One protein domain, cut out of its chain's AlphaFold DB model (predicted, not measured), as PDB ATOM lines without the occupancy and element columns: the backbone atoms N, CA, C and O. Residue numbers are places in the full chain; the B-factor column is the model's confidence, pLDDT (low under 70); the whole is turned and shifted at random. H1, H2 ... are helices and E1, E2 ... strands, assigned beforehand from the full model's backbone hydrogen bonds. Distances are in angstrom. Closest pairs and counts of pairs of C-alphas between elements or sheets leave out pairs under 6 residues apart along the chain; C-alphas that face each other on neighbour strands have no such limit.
ATOM      1  N   TYR A  61     -26.891 -12.375 -88.887       96.81
ATOM      2  CA  TYR A  61     -26.152 -11.204 -88.438       96.81
ATOM      3  C   TYR A  61     -26.393 -11.015 -86.942       96.81
ATOM      4  O   TYR A  61     -27.532 -11.130 -86.477       96.81
ATOM      5  N   THR A  62     -25.332 -10.748 -86.187       96.69
ATOM      6  CA  THR A  62     -25.399 -10.472 -84.750       96.69
ATOM      7  C   THR A  62     -24.837  -9.092 -84.456       96.69
ATOM      8  O   THR A  62     -23.903  -8.610 -85.098       96.69
ATOM      9  N   VAL A  63     -25.448  -8.423 -83.485       95.62
ATOM     10  CA  VAL A  63     -25.067  -7.077 -83.074       95.62
ATOM     11  C   VAL A  63     -25.082  -7.035 -81.558       95.62
ATOM     12  O   VAL A  63     -26.091  -7.354 -80.933       95.62
ATOM     13  N   HIS A  64     -23.967  -6.609 -80.981       94.62
ATOM     14  CA  HIS A  64     -23.862  -6.235 -79.582       94.62
ATOM     15  C   HIS A  64     -23.276  -4.823 -79.512       94.62
ATOM     16  O   HIS A  64     -22.350  -4.489 -80.251       94.62
ATOM     17  N   ASN A  65     -23.837  -3.963 -78.668       90.75
ATOM     18  CA  ASN A  65     -23.341  -2.598 -78.502       90.75
ATOM     19  C   ASN A  65     -22.736  -2.435 -77.114       90.75
ATOM     20  O   ASN A  65     -21.520  -2.399 -76.958       90.75
ATOM     21  N   ARG A  66     -23.599  -2.339 -76.111       87.81
ATOM     22  CA  ARG A  66     -23.225  -2.176 -74.717       87.81
ATOM     23  C   ARG A  66     -24.419  -2.546 -73.851       87.81
ATOM     24  O   ARG A  66     -25.555  -2.303 -74.259       87.81
ATOM     25  N   ASP A  67     -24.151  -3.054 -72.659       83.25
ATOM     26  CA  ASP A  67     -25.132  -3.093 -71.575       83.25
ATOM     27  C   ASP A  67     -24.557  -2.392 -70.341       83.25
ATOM     28  O   ASP A  67     -23.637  -2.900 -69.688       83.25
ATOM     29  N   GLY A  68     -25.071  -1.186 -70.083       83.94
ATOM     30  CA  GLY A  68     -24.632  -0.320 -68.995       83.94
ATOM     31  C   GLY A  68     -23.116  -0.113 -68.978       83.94
ATOM     32  O   GLY A  68     -22.512   0.242 -69.990       83.94
ATOM     33  N   GLU A  69     -22.509  -0.346 -67.817       81.88
ATOM     34  CA  GLU A  69     -21.054  -0.262 -67.607       81.88
ATOM     35  C   GLU A  69     -20.364  -1.637 -67.565       81.88
ATOM     36  O   GLU A  69     -19.136  -1.732 -67.483       81.88
ATOM     37  N   MET A  70     -21.143  -2.722 -67.620       81.19
ATOM     38  CA  MET A  70     -20.620  -4.078 -67.442       81.19
ATOM     39  C   MET A  70     -20.116  -4.660 -68.760       81.19
ATOM     40  O   MET A  70     -18.953  -5.054 -68.849       81.19
ATOM     41  N   ASN A  71     -20.957  -4.653 -69.797       84.44
ATOM     42  CA  ASN A  71     -20.606  -5.161 -71.123       84.44
ATOM     43  C   ASN A  71     -20.234  -3.984 -72.031       84.44
ATOM     44  O   ASN A  71     -21.080  -3.478 -72.766       84.44
ATOM     45  N   VAL A  72     -18.984  -3.521 -71.983       89.88
ATOM     46  CA  VAL A  72     -18.488  -2.394 -72.801       89.88
ATOM     47  C   VAL A  72     -17.570  -2.915 -73.900       89.88
ATOM     48  O   VAL A  72     -16.384  -2.618 -73.951       89.88
ATOM     49  N   PHE A  73     -18.127  -3.748 -74.775       94.25
ATOM     50  CA  PHE A  73     -17.372  -4.355 -75.865       94.25
ATOM     51  C   PHE A  73     -18.285  -4.544 -77.086       94.25
ATOM     52  O   PHE A  73     -18.940  -5.581 -77.233       94.25
ATOM     53  N   PRO A  74     -18.451  -3.499 -77.916       95.31
ATOM     54  CA  PRO A  74     -19.346  -3.552 -79.064       95.31
ATOM     55  C   PRO A  74     -18.808  -4.504 -80.137       95.31
ATOM     56  O   PRO A  74     -17.649  -4.421 -80.541       95.31
ATOM     57  N   GLN A  75     -19.683  -5.382 -80.631       97.12
ATOM     58  CA  GLN A  75     -19.348  -6.418 -81.606       97.12
ATOM     59  C   GLN A  75     -20.358  -6.454 -82.754       97.12
ATOM     60  O   GLN A  75     -21.552  -6.163 -82.591       97.12
ATOM     61  N   ARG A  76     -19.882  -6.825 -83.937       97.88
ATOM     62  CA  ARG A  76     -20.717  -7.224 -85.076       97.88
ATOM     63  C   ARG A  76     -20.325  -8.632 -85.467       97.88
ATOM     64  O   ARG A  76     -19.145  -8.950 -85.446       97.88
ATOM     65  N   GLY A  77     -21.288  -9.456 -85.833       97.69
ATOM     66  CA  GLY A  77     -21.002 -10.808 -86.275       97.69
ATOM     67  C   GLY A  77     -21.794 -11.191 -87.504       97.69
ATOM     68  O   GLY A  77     -22.895 -10.693 -87.752       97.69
ATOM     69  N   LEU A  78     -21.206 -12.102 -88.264       97.56
ATOM     70  CA  LEU A  78     -21.843 -12.797 -89.365       97.56
ATOM     71  C   LEU A  78     -21.582 -14.282 -89.177       97.56
ATOM     72  O   LEU A  78     -20.448 -14.703 -88.973       97.56
ATOM     73  N   ARG A  79     -22.642 -15.069 -89.277       96.56
ATOM     74  CA  ARG A  79     -22.589 -16.521 -89.224       96.56
ATOM     75  C   ARG A  79     -23.205 -17.102 -90.475       96.56
ATOM     76  O   ARG A  79     -24.306 -16.692 -90.839       96.56
ATOM     77  N   ASP A  80     -22.571 -18.104 -91.058       96.38
ATOM     78  CA  ASP A  80     -23.237 -19.052 -91.947       96.38
ATOM     79  C   ASP A  80     -23.153 -20.485 -91.385       96.38
ATOM     80  O   ASP A  80     -22.973 -20.694 -90.182       96.38
ATOM     81  N   HIS A  81     -23.378 -21.489 -92.232       94.44
ATOM     82  CA  HIS A  81     -23.340 -22.887 -91.806       94.44
ATOM     83  C   HIS A  81     -21.945 -23.361 -91.383       94.44
ATOM     84  O   HIS A  81     -21.856 -24.264 -90.554       94.44
ATOM     85  N   ARG A  82     -20.887 -22.761 -91.934       95.56
ATOM     86  CA  ARG A  82     -19.500 -23.180 -91.749       95.56
ATOM     87  C   ARG A  82     -18.658 -22.125 -91.054       95.56
ATOM     88  O   ARG A  82     -17.822 -22.488 -90.249       95.56
ATOM     89  N   TYR A  83     -18.857 -20.846 -91.326       97.06
ATOM     90  CA  TYR A  83     -18.004 -19.788 -90.810       97.06
ATOM     91  C   TYR A  83     -18.729 -18.897 -89.806       97.06
ATOM     92  O   TYR A  83     -19.909 -18.563 -89.958       97.06
ATOM     93  N   GLN A  84     -17.984 -18.476 -88.787       97.12
ATOM     94  CA  GLN A  84     -18.354 -17.408 -87.867       97.12
ATOM     95  C   GLN A  84     -17.307 -16.308 -87.978       97.12
ATOM     96  O   GLN A  84     -16.126 -16.544 -87.742       97.12
ATOM     97  N   TYR A  85     -17.758 -15.103 -88.292       97.75
ATOM     98  CA  TYR A  85     -16.957 -13.895 -88.266       97.75
ATOM     99  C   TYR A  85     -17.425 -12.984 -87.131       97.75
ATOM    100  O   TYR A  85     -18.633 -12.794 -86.948       97.75
ATOM    101  N   VAL A  86     -16.479 -12.408 -86.392       97.44
ATOM    102  CA  VAL A  86     -16.719 -11.414 -85.342       97.44
ATOM    103  C   VAL A  86     -15.789 -10.222 -85.556       97.44
ATOM    104  O   VAL A  86     -14.578 -10.369 -85.683       97.44
ATOM    105  N   LEU A  87     -16.373  -9.029 -85.582       97.56
ATOM    106  CA  LEU A  87     -15.686  -7.745 -85.593       97.56
ATOM    107  C   LEU A  87     -15.806  -7.114 -84.205       97.56
ATOM    108  O   LEU A  87     -16.905  -6.732 -83.786       97.56
ATOM    109  N   ASN A  88     -14.671  -6.969 -83.532       96.62
ATOM    110  CA  ASN A  88     -14.535  -6.366 -82.213       96.62
ATOM    111  C   ASN A  88     -14.177  -4.888 -82.370       96.62
ATOM    112  O   ASN A  88     -13.034  -4.524 -82.648       96.62
ATOM    113  N   LEU A  89     -15.170  -4.017 -82.191       95.69
ATOM    114  CA  LEU A  89     -15.038  -2.587 -82.489       95.69
ATOM    115  C   LEU A  89     -14.133  -1.842 -81.492       95.69
ATOM    116  O   LEU A  89     -13.750  -0.705 -81.754       95.69
ATOM    117  N   ASN A  90     -13.794  -2.475 -80.365       93.31
ATOM    118  CA  ASN A  90     -12.905  -1.925 -79.346       93.31
ATOM    119  C   ASN A  90     -11.911  -2.967 -78.801       93.31
ATOM    120  O   ASN A  90     -11.814  -3.183 -77.599       93.31
ATOM    121  N   SER A  91     -11.157  -3.611 -79.691       92.88
ATOM    122  CA  SER A  91     -10.179  -4.666 -79.360       92.88
ATOM    123  C   SER A  91      -8.975  -4.232 -78.512       92.88
ATOM    124  O   SER A  91      -8.123  -5.053 -78.189       92.88
ATOM    125  N   LYS A  92      -8.861  -2.943 -78.170       92.31
ATOM    126  CA  LYS A  92      -7.821  -2.439 -77.259       92.31
ATOM    127  C   LYS A  92      -8.191  -2.621 -75.788       92.31
ATOM    128  O   LYS A  92      -7.298  -2.626 -74.945       92.31
ATOM    129  N   ASP A  93      -9.484  -2.736 -75.502       92.31
ATOM    130  CA  ASP A  93      -9.994  -2.971 -74.160       92.31
ATOM    131  C   ASP A  93     -10.177  -4.470 -73.922       92.31
ATOM    132  O   ASP A  93     -10.278  -5.261 -74.860       92.31
ATOM    133  N   LYS A  94     -10.264  -4.864 -72.652       92.56
ATOM    134  CA  LYS A  94     -10.616  -6.238 -72.292       92.56
ATOM    135  C   LYS A  94     -12.104  -6.486 -72.523       92.56
ATOM    136  O   LYS A  94     -12.941  -5.676 -72.110       92.56
ATOM    137  N   PHE A  95     -12.444  -7.634 -73.099       93.06
ATOM    138  CA  PHE A  95     -13.809  -8.139 -73.075       93.06
ATOM    139  C   PHE A  95     -14.175  -8.503 -71.637       93.06
ATOM    140  O   PHE A  95     -13.593  -9.384 -71.011       93.06
ATOM    141  N   THR A  96     -15.150  -7.790 -71.089       90.50
ATOM    142  CA  THR A  96     -15.645  -8.023 -69.734       90.50
ATOM    143  C   THR A  96     -17.148  -8.134 -69.751       90.50
ATOM    144  O   THR A  96     -17.808  -7.438 -70.526       90.50
ATOM    145  N   THR A  97     -17.689  -8.938 -68.842       88.62
ATOM    146  CA  THR A  97     -19.134  -9.081 -68.691       88.62
ATOM    147  C   THR A  97     -19.550  -9.124 -67.231       88.62
ATOM    148  O   THR A  97     -18.720  -9.032 -66.327       88.62
ATOM    149  N   TYR A  98     -20.841  -9.336 -66.975       86.38
ATOM    150  CA  TYR A  98     -21.313  -9.666 -65.630       86.38
ATOM    151  C   TYR A  98     -20.631 -10.914 -65.046       86.38
ATOM    152  O   TYR A  98     -20.594 -11.061 -63.829       86.38
ATOM    153  N   PHE A  99     -20.081 -11.804 -65.880       85.50
ATOM    154  CA  PHE A  99     -19.305 -12.950 -65.409       85.50
ATOM    155  C   PHE A  99     -17.995 -12.517 -64.735       85.50
ATOM    156  O   PHE A  99     -17.636 -13.080 -63.707       85.50
ATOM    157  N   THR A 100     -17.320 -11.498 -65.279       85.31
ATOM    158  CA  THR A 100     -15.983 -11.076 -64.832       85.31
ATOM    159  C   THR A 100     -15.996  -9.886 -63.868       85.31
ATOM    160  O   THR A 100     -15.069  -9.743 -63.080       85.31
ATOM    161  N   LYS A 101     -17.019  -9.020 -63.927       82.50
ATOM    162  CA  LYS A 101     -17.077  -7.749 -63.175       82.50
ATOM    163  C   LYS A 101     -18.037  -7.724 -61.987       82.50
ATOM    164  O   LYS A 101     -18.004  -6.771 -61.213       82.50
ATOM    165  N   VAL A 102     -18.948  -8.691 -61.853       80.12
ATOM    166  CA  VAL A 102     -19.901  -8.676 -60.731       80.12
ATOM    167  C   VAL A 102     -19.179  -9.049 -59.445       80.12
ATOM    168  O   VAL A 102     -18.713 -10.172 -59.298       80.12
ATOM    169  N   GLU A 103     -19.159  -8.128 -58.488       75.44
ATOM    170  CA  GLU A 103     -18.603  -8.339 -57.153       75.44
ATOM    171  C   GLU A 103     -19.697  -8.306 -56.078       75.44
ATOM    172  O   GLU A 103     -20.787  -7.767 -56.280       75.44
ATOM    173  N   GLY A 104     -19.398  -8.880 -54.910       67.94
ATOM    174  CA  GLY A 104     -20.202  -8.696 -53.698       67.94
ATOM    175  C   GLY A 104     -21.559  -9.406 -53.676       67.94
ATOM    176  O   GLY A 104     -22.348  -9.150 -52.768       67.94
ATOM    177  N   ILE A 105     -21.840 -10.298 -54.633       71.31
ATOM    178  CA  ILE A 105     -23.024 -11.162 -54.599       71.31
ATOM    179  C   ILE A 105     -22.572 -12.617 -54.415       71.31
ATOM    180  O   ILE A 105     -21.979 -13.163 -55.349       71.31
ATOM    181  N   PRO A 106     -22.857 -13.239 -53.254       70.75
ATOM    182  CA  PRO A 106     -22.498 -14.631 -52.995       70.75
ATOM    183  C   PRO A 106     -23.079 -15.589 -54.036       70.75
ATOM    184  O   PRO A 106     -24.171 -15.345 -54.559       70.75
ATOM    185  N   GLU A 107     -22.361 -16.680 -54.316       70.94
ATOM    186  CA  GLU A 107     -22.778 -17.755 -55.233       70.94
ATOM    187  C   GLU A 107     -23.015 -17.284 -56.677       70.94
ATOM    188  O   GLU A 107     -23.780 -17.881 -57.442       70.94
ATOM    189  N   ARG A 108     -22.358 -16.190 -57.080       77.12
ATOM    190  CA  ARG A 108     -22.407 -15.685 -58.456       77.12
ATOM    191  C   ARG A 108     -21.106 -15.891 -59.205       77.12
ATOM    192  O   ARG A 108     -20.049 -16.184 -58.659       77.12
ATOM    193  N   HIS A 109     -21.219 -15.679 -60.509       78.25
ATOM    194  CA  HIS A 109     -20.154 -15.835 -61.487       78.25
ATOM    195  C   HIS A 109     -18.840 -15.115 -61.136       78.25
ATOM    196  O   HIS A 109     -17.781 -15.648 -61.447       78.25
ATOM    197  N   GLY A 110     -18.889 -13.980 -60.429       81.25
ATOM    198  CA  GLY A 110     -17.682 -13.269 -59.998       81.25
ATOM    199  C   GLY A 110     -16.788 -14.062 -59.042       81.25
ATOM    200  O   GLY A 110     -15.568 -13.986 -59.142       81.25
ATOM    201  N   GLU A 111     -17.355 -14.892 -58.159       84.19
ATOM    202  CA  GLU A 111     -16.560 -15.766 -57.281       84.19
ATOM    203  C   GLU A 111     -15.839 -16.854 -58.083       84.19
ATOM    204  O   GLU A 111     -14.671 -17.158 -57.828       84.19
ATOM    205  N   VAL A 112     -16.511 -17.392 -59.108       87.62
ATOM    206  CA  VAL A 112     -15.910 -18.351 -60.045       87.62
ATOM    207  C   VAL A 112     -14.763 -17.690 -60.801       87.62
ATOM    208  O   VAL A 112     -13.669 -18.254 -60.843       87.62
ATOM    209  N   TRP A 113     -14.967 -16.480 -61.328       91.25
ATOM    210  CA  TRP A 113     -13.916 -15.735 -62.019       91.25
ATOM    211  C   TRP A 113     -12.716 -15.457 -61.111       91.25
ATOM    212  O   TRP A 113     -11.583 -15.757 -61.476       91.25
ATOM    213  N   ASN A 114     -12.954 -14.999 -59.881       89.81
ATOM    214  CA  ASN A 114     -11.892 -14.764 -58.901       89.81
ATOM    215  C   ASN A 114     -11.105 -16.041 -58.575       89.81
ATOM    216  O   ASN A 114      -9.882 -15.989 -58.437       89.81
ATOM    217  N   SER A 115     -11.768 -17.200 -58.510       91.38
ATOM    218  CA  SER A 115     -11.074 -18.478 -58.319       91.38
ATOM    219  C   SER A 115     -10.156 -18.836 -59.497       91.38
ATOM    220  O   SER A 115      -9.097 -19.432 -59.293       91.38
ATOM    221  N   TRP A 116     -10.519 -18.441 -60.723       93.69
ATOM    222  CA  TRP A 116      -9.678 -18.632 -61.907       93.69
ATOM    223  C   TRP A 116      -8.488 -17.677 -61.891       93.69
ATOM    224  O   TRP A 116      -7.366 -18.116 -62.127       93.69
ATOM    225  N   ILE A 117      -8.706 -16.409 -61.526       93.75
ATOM    226  CA  ILE A 117      -7.634 -15.419 -61.346       93.75
ATOM    227  C   ILE A 117      -6.612 -15.901 -60.307       93.75
ATOM    228  O   ILE A 117      -5.407 -15.788 -60.532       93.75
ATOM    229  N   GLU A 118      -7.064 -16.477 -59.188       95.12
ATOM    230  CA  GLU A 118      -6.160 -17.043 -58.182       95.12
ATOM    231  C   GLU A 118      -5.375 -18.235 -58.741       95.12
ATOM    232  O   GLU A 118      -4.150 -18.277 -58.635       95.12
ATOM    233  N   LYS A 119      -6.059 -19.181 -59.394       96.19
ATOM    234  CA  LYS A 119      -5.428 -20.378 -59.962       96.19
ATOM    235  C   LYS A 119      -4.406 -20.044 -61.059       96.19
ATOM    236  O   LYS A 119      -3.360 -20.693 -61.129       96.19
ATOM    237  N   ALA A 120      -4.665 -19.017 -61.868       95.88
ATOM    238  CA  ALA A 120      -3.779 -18.558 -62.939       95.88
ATOM    239  C   ALA A 120      -2.379 -18.175 -62.444       95.88
ATOM    240  O   ALA A 120      -1.406 -18.319 -63.176       95.88
ATOM    241  N   ARG A 121      -2.239 -17.787 -61.167       95.06
ATOM    242  CA  ARG A 121      -0.931 -17.481 -60.562       95.06
ATOM    243  C   ARG A 121       0.049 -18.651 -60.606       95.06
ATOM    244  O   ARG A 121       1.254 -18.433 -60.536       95.06
ATOM    245  N   THR A 122      -0.461 -19.879 -60.683       96.75
ATOM    246  CA  THR A 122       0.349 -21.105 -60.660       96.75
ATOM    247  C   THR A 122       0.050 -22.071 -61.806       96.75
ATOM    248  O   THR A 122       0.755 -23.066 -61.945       96.75
ATOM    249  N   ASP A 123      -0.979 -21.812 -62.617       96.81
ATOM    250  CA  ASP A 123      -1.419 -22.690 -63.704       96.81
ATOM    251  C   ASP A 123      -1.443 -21.934 -65.039       96.81
ATOM    252  O   ASP A 123      -2.302 -21.080 -65.276       96.81
ATOM    253  N   ALA A 124      -0.500 -22.272 -65.922       95.06
ATOM    254  CA  ALA A 124      -0.365 -21.643 -67.236       95.06
ATOM    255  C   ALA A 124      -1.623 -21.831 -68.099       95.06
ATOM    256  O   ALA A 124      -2.087 -20.880 -68.715       95.06
ATOM    257  N   ASN A 125      -2.259 -23.007 -68.041       94.31
ATOM    258  CA  ASN A 125      -3.496 -23.265 -68.783       94.31
ATOM    259  C   ASN A 125      -4.632 -22.321 -68.359       94.31
ATOM    260  O   ASN A 125      -5.385 -21.835 -69.196       94.31
ATOM    261  N   THR A 126      -4.771 -22.044 -67.057       94.25
ATOM    262  CA  THR A 126      -5.766 -21.073 -66.575       94.25
ATOM    263  C   THR A 126      -5.407 -19.645 -66.999       94.25
ATOM    264  O   THR A 126      -6.308 -18.869 -67.306       94.25
ATOM    265  N   THR A 127      -4.115 -19.307 -67.078       94.81
ATOM    266  CA  THR A 127      -3.660 -18.015 -67.623       94.81
ATOM    267  C   THR A 127      -4.077 -17.854 -69.084       94.81
ATOM    268  O   THR A 127      -4.697 -16.849 -69.426       94.81
ATOM    269  N   ASP A 128      -3.827 -18.866 -69.917       92.50
ATOM    270  CA  ASP A 128      -4.186 -18.849 -71.340       92.50
ATOM    271  C   ASP A 128      -5.708 -18.768 -71.550       92.50
ATOM    272  O   ASP A 128      -6.180 -18.086 -72.455       92.50
ATOM    273  N   LEU A 129      -6.499 -19.419 -70.687       91.12
ATOM    274  CA  LEU A 129      -7.964 -19.324 -70.725       91.12
ATOM    275  C   LEU A 129      -8.474 -17.921 -70.379       91.12
ATOM    276  O   LEU A 129      -9.425 -17.453 -71.001       91.12
ATOM    277  N   ILE A 130      -7.871 -17.253 -69.393       93.50
ATOM    278  CA  ILE A 130      -8.221 -15.864 -69.062       93.50
ATOM    279  C   ILE A 130      -7.854 -14.942 -70.223       93.50
ATOM    280  O   ILE A 130      -8.671 -14.103 -70.596       93.50
ATOM    281  N   ASP A 131      -6.673 -15.124 -70.820       92.81
ATOM    282  CA  ASP A 131      -6.243 -14.351 -71.989       92.81
ATOM    283  C   ASP A 131      -7.209 -14.531 -73.166       92.81
ATOM    284  O   ASP A 131      -7.673 -13.541 -73.726       92.81
ATOM    285  N   LEU A 132      -7.606 -15.773 -73.464       90.62
ATOM    286  CA  LEU A 132      -8.585 -16.096 -74.507       90.62
ATOM    287  C   LEU A 132      -9.953 -15.429 -74.278       90.62
ATOM    288  O   LEU A 132     -10.639 -15.109 -75.245       90.62
ATOM    289  N   ILE A 133     -10.366 -15.249 -73.018       91.19
ATOM    290  CA  ILE A 133     -11.652 -14.631 -72.655       91.19
ATOM    291  C   ILE A 133     -11.579 -13.104 -72.677       91.19
ATOM    292  O   ILE A 133     -12.559 -12.453 -73.024       91.19
ATOM    293  N   GLU A 134     -10.472 -12.514 -72.230       93.69
ATOM    294  CA  GLU A 134     -10.369 -11.062 -72.083       93.69
ATOM    295  C   GLU A 134      -9.836 -10.379 -73.344       93.69
ATOM    296  O   GLU A 134     -10.220  -9.242 -73.622       93.69
ATOM    297  N   ASN A 135      -8.961 -11.032 -74.111       93.69
ATOM    298  CA  ASN A 135      -8.210 -10.395 -75.186       93.69
ATOM    299  C   ASN A 135      -8.645 -10.922 -76.552       93.69
ATOM    300  O   ASN A 135      -8.216 -11.974 -77.021       93.69
ATOM    301  N   HIS A 136      -9.459 -10.116 -77.228       93.56
ATOM    302  CA  HIS A 136      -9.948 -10.414 -78.566       93.56
ATOM    303  C   HIS A 136      -9.316  -9.470 -79.597       93.56
ATOM    304  O   HIS A 136      -9.372  -8.249 -79.416       93.56
ATOM    305  N   PRO A 137      -8.746  -9.982 -80.705       94.44
ATOM    306  CA  PRO A 137      -8.243  -9.132 -81.780       94.44
ATOM    307  C   PRO A 137      -9.393  -8.383 -82.464       94.44
ATOM    308  O   PRO A 137     -10.563  -8.692 -82.264       94.44
ATOM    309  N   ALA A 138      -9.080  -7.388 -83.298       95.81
ATOM    310  CA  ALA A 138     -10.106  -6.594 -83.989       95.81
ATOM    311  C   ALA A 138     -11.048  -7.450 -84.854       95.81
ATOM    312  O   ALA A 138     -12.236  -7.153 -84.938       95.81
ATOM    313  N   GLU A 139     -10.529  -8.513 -85.462       96.19
ATOM    314  CA  GLU A 139     -11.267  -9.398 -86.359       96.19
ATOM    315  C   GLU A 139     -10.979 -10.858 -86.010       96.19
ATOM    316  O   GLU A 139      -9.820 -11.264 -85.887       96.19
ATOM    317  N   GLU A 140     -12.036 -11.656 -85.898       95.44
ATOM    318  CA  GLU A 140     -11.967 -13.087 -85.619       95.44
ATOM    319  C   GLU A 140     -12.756 -13.852 -86.681       95.44
ATOM    320  O   GLU A 140     -13.904 -13.517 -86.981       95.44
ATOM    321  N   LEU A 141     -12.144 -14.889 -87.254       96.56
ATOM    322  CA  LEU A 141     -12.777 -15.782 -88.220       96.56
ATOM    323  C   LEU A 141     -12.556 -17.232 -87.797       96.56
ATOM    324  O   LEU A 141     -11.414 -17.663 -87.638       96.56
ATOM    325  N   PHE A 142     -13.646 -17.983 -87.685       95.94
ATOM    326  CA  PHE A 142     -13.651 -19.380 -87.263       95.94
ATOM    327  C   PHE A 142     -14.314 -20.262 -88.317       95.94
ATOM    328  O   PHE A 142     -15.335 -19.875 -88.891       95.94
ATOM    329  N   ASP A 143     -13.760 -21.455 -88.526       96.44
ATOM    330  CA  ASP A 143     -14.365 -22.530 -89.317       96.44
ATOM    331  C   ASP A 143     -14.981 -23.567 -88.374       96.44
ATOM    332  O   ASP A 143     -14.287 -24.351 -87.737       96.44
ATOM    333  N   LEU A 144     -16.304 -23.550 -88.283       94.44
ATOM    334  CA  LEU A 144     -17.120 -24.336 -87.367       94.44
ATOM    335  C   LEU A 144     -17.148 -25.832 -87.702       94.44
ATOM    336  O   LEU A 144     -17.594 -26.614 -86.864       94.44
TER     337      LEU A 144
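What this domain is: This is residues 61 to 144 of the 161 residues of an uncharacterized protein of Candidatus Poribacteria bacterium (UniProt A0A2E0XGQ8). Picture two parts set end to end: at one end a four-stranded antiparallel sheet with no helix on it, at the other a helical hairpin, H2 and H3, opened like a V, with the short H1 packed near the start of H2. Residues 89 to 97 and residues 135 to 138 bridge the two parts, and the loop of residues 65 to 74 runs from the sheet towards the helices. The printed part has 84 residues, with named elements in the order E1, E2, E3, H1, H2, H3, E4; the sheet's order is E1, E2, E3, E4, and the class is mixed, helices and strands. It is only just loose, close to compact, with a radius of gyration of the C-alphas of 14.6 A and spans of 37 by 31 by 24 A.

How they stand to each other: Begin at the sheet, where E1, residues 61 to 64, is antiparallel to E2, residues 75 to 79, with N 62 and O 77 2.9 A apart, within hydrogen-bond range. E2 forms a hairpin with E3, residues 83 to 88, where N 85 and O 78 are 2.8 A apart. E1, E2 and E3 are a meander, each strand the antiparallel neighbour of the one before. Beside E3 look for E4, residues 139 to 143, antiparallel to it at 165 degrees, with N 86 and O 140 2.9 A apart; E1 and E4 are the edge strands. Now go to H2, residues 109 to 120, which with residues 116 to 120 alone touches H3, residues 124 to 134; their closest C-alphas, Ala 120 and Thr 127, are 4.7 A apart. This helical hairpin has a steep tilt of 43 degrees, opposite ways. H1, residues 98 to 101, touches H2 at residues 109 to 113 alone, with the C-alphas of Phe 99 and His 109 closest at 4.9 A. H1 and H3 are apart. In H2 and H3 every O i to N i+4 pair is within hydrogen-bond range; H1 is too short for such a pair.

Where its parts are: Find C-alpha 61 at (-26.152, -11.204, -88.438), where E1 begins its 10.4 A. E2 measures 13.1 A, E3 16.3 A and H1 5.3 A. Find C-alpha 109 at (-20.154, -15.835, -61.487); from there H2 runs 16.7 A. H3 measures 15.3 A, and E4 runs 13.8 A to C-alpha 143 at (-14.365, -22.530, -89.317).

The domain as a whole: The two C-alphas farthest apart, those of His 81 and Gly 104, are 40.8 A apart. The printed part has no cut and no long link. Mean pLDDT of the printed part is 91.0, and residue 104 alone is under 70.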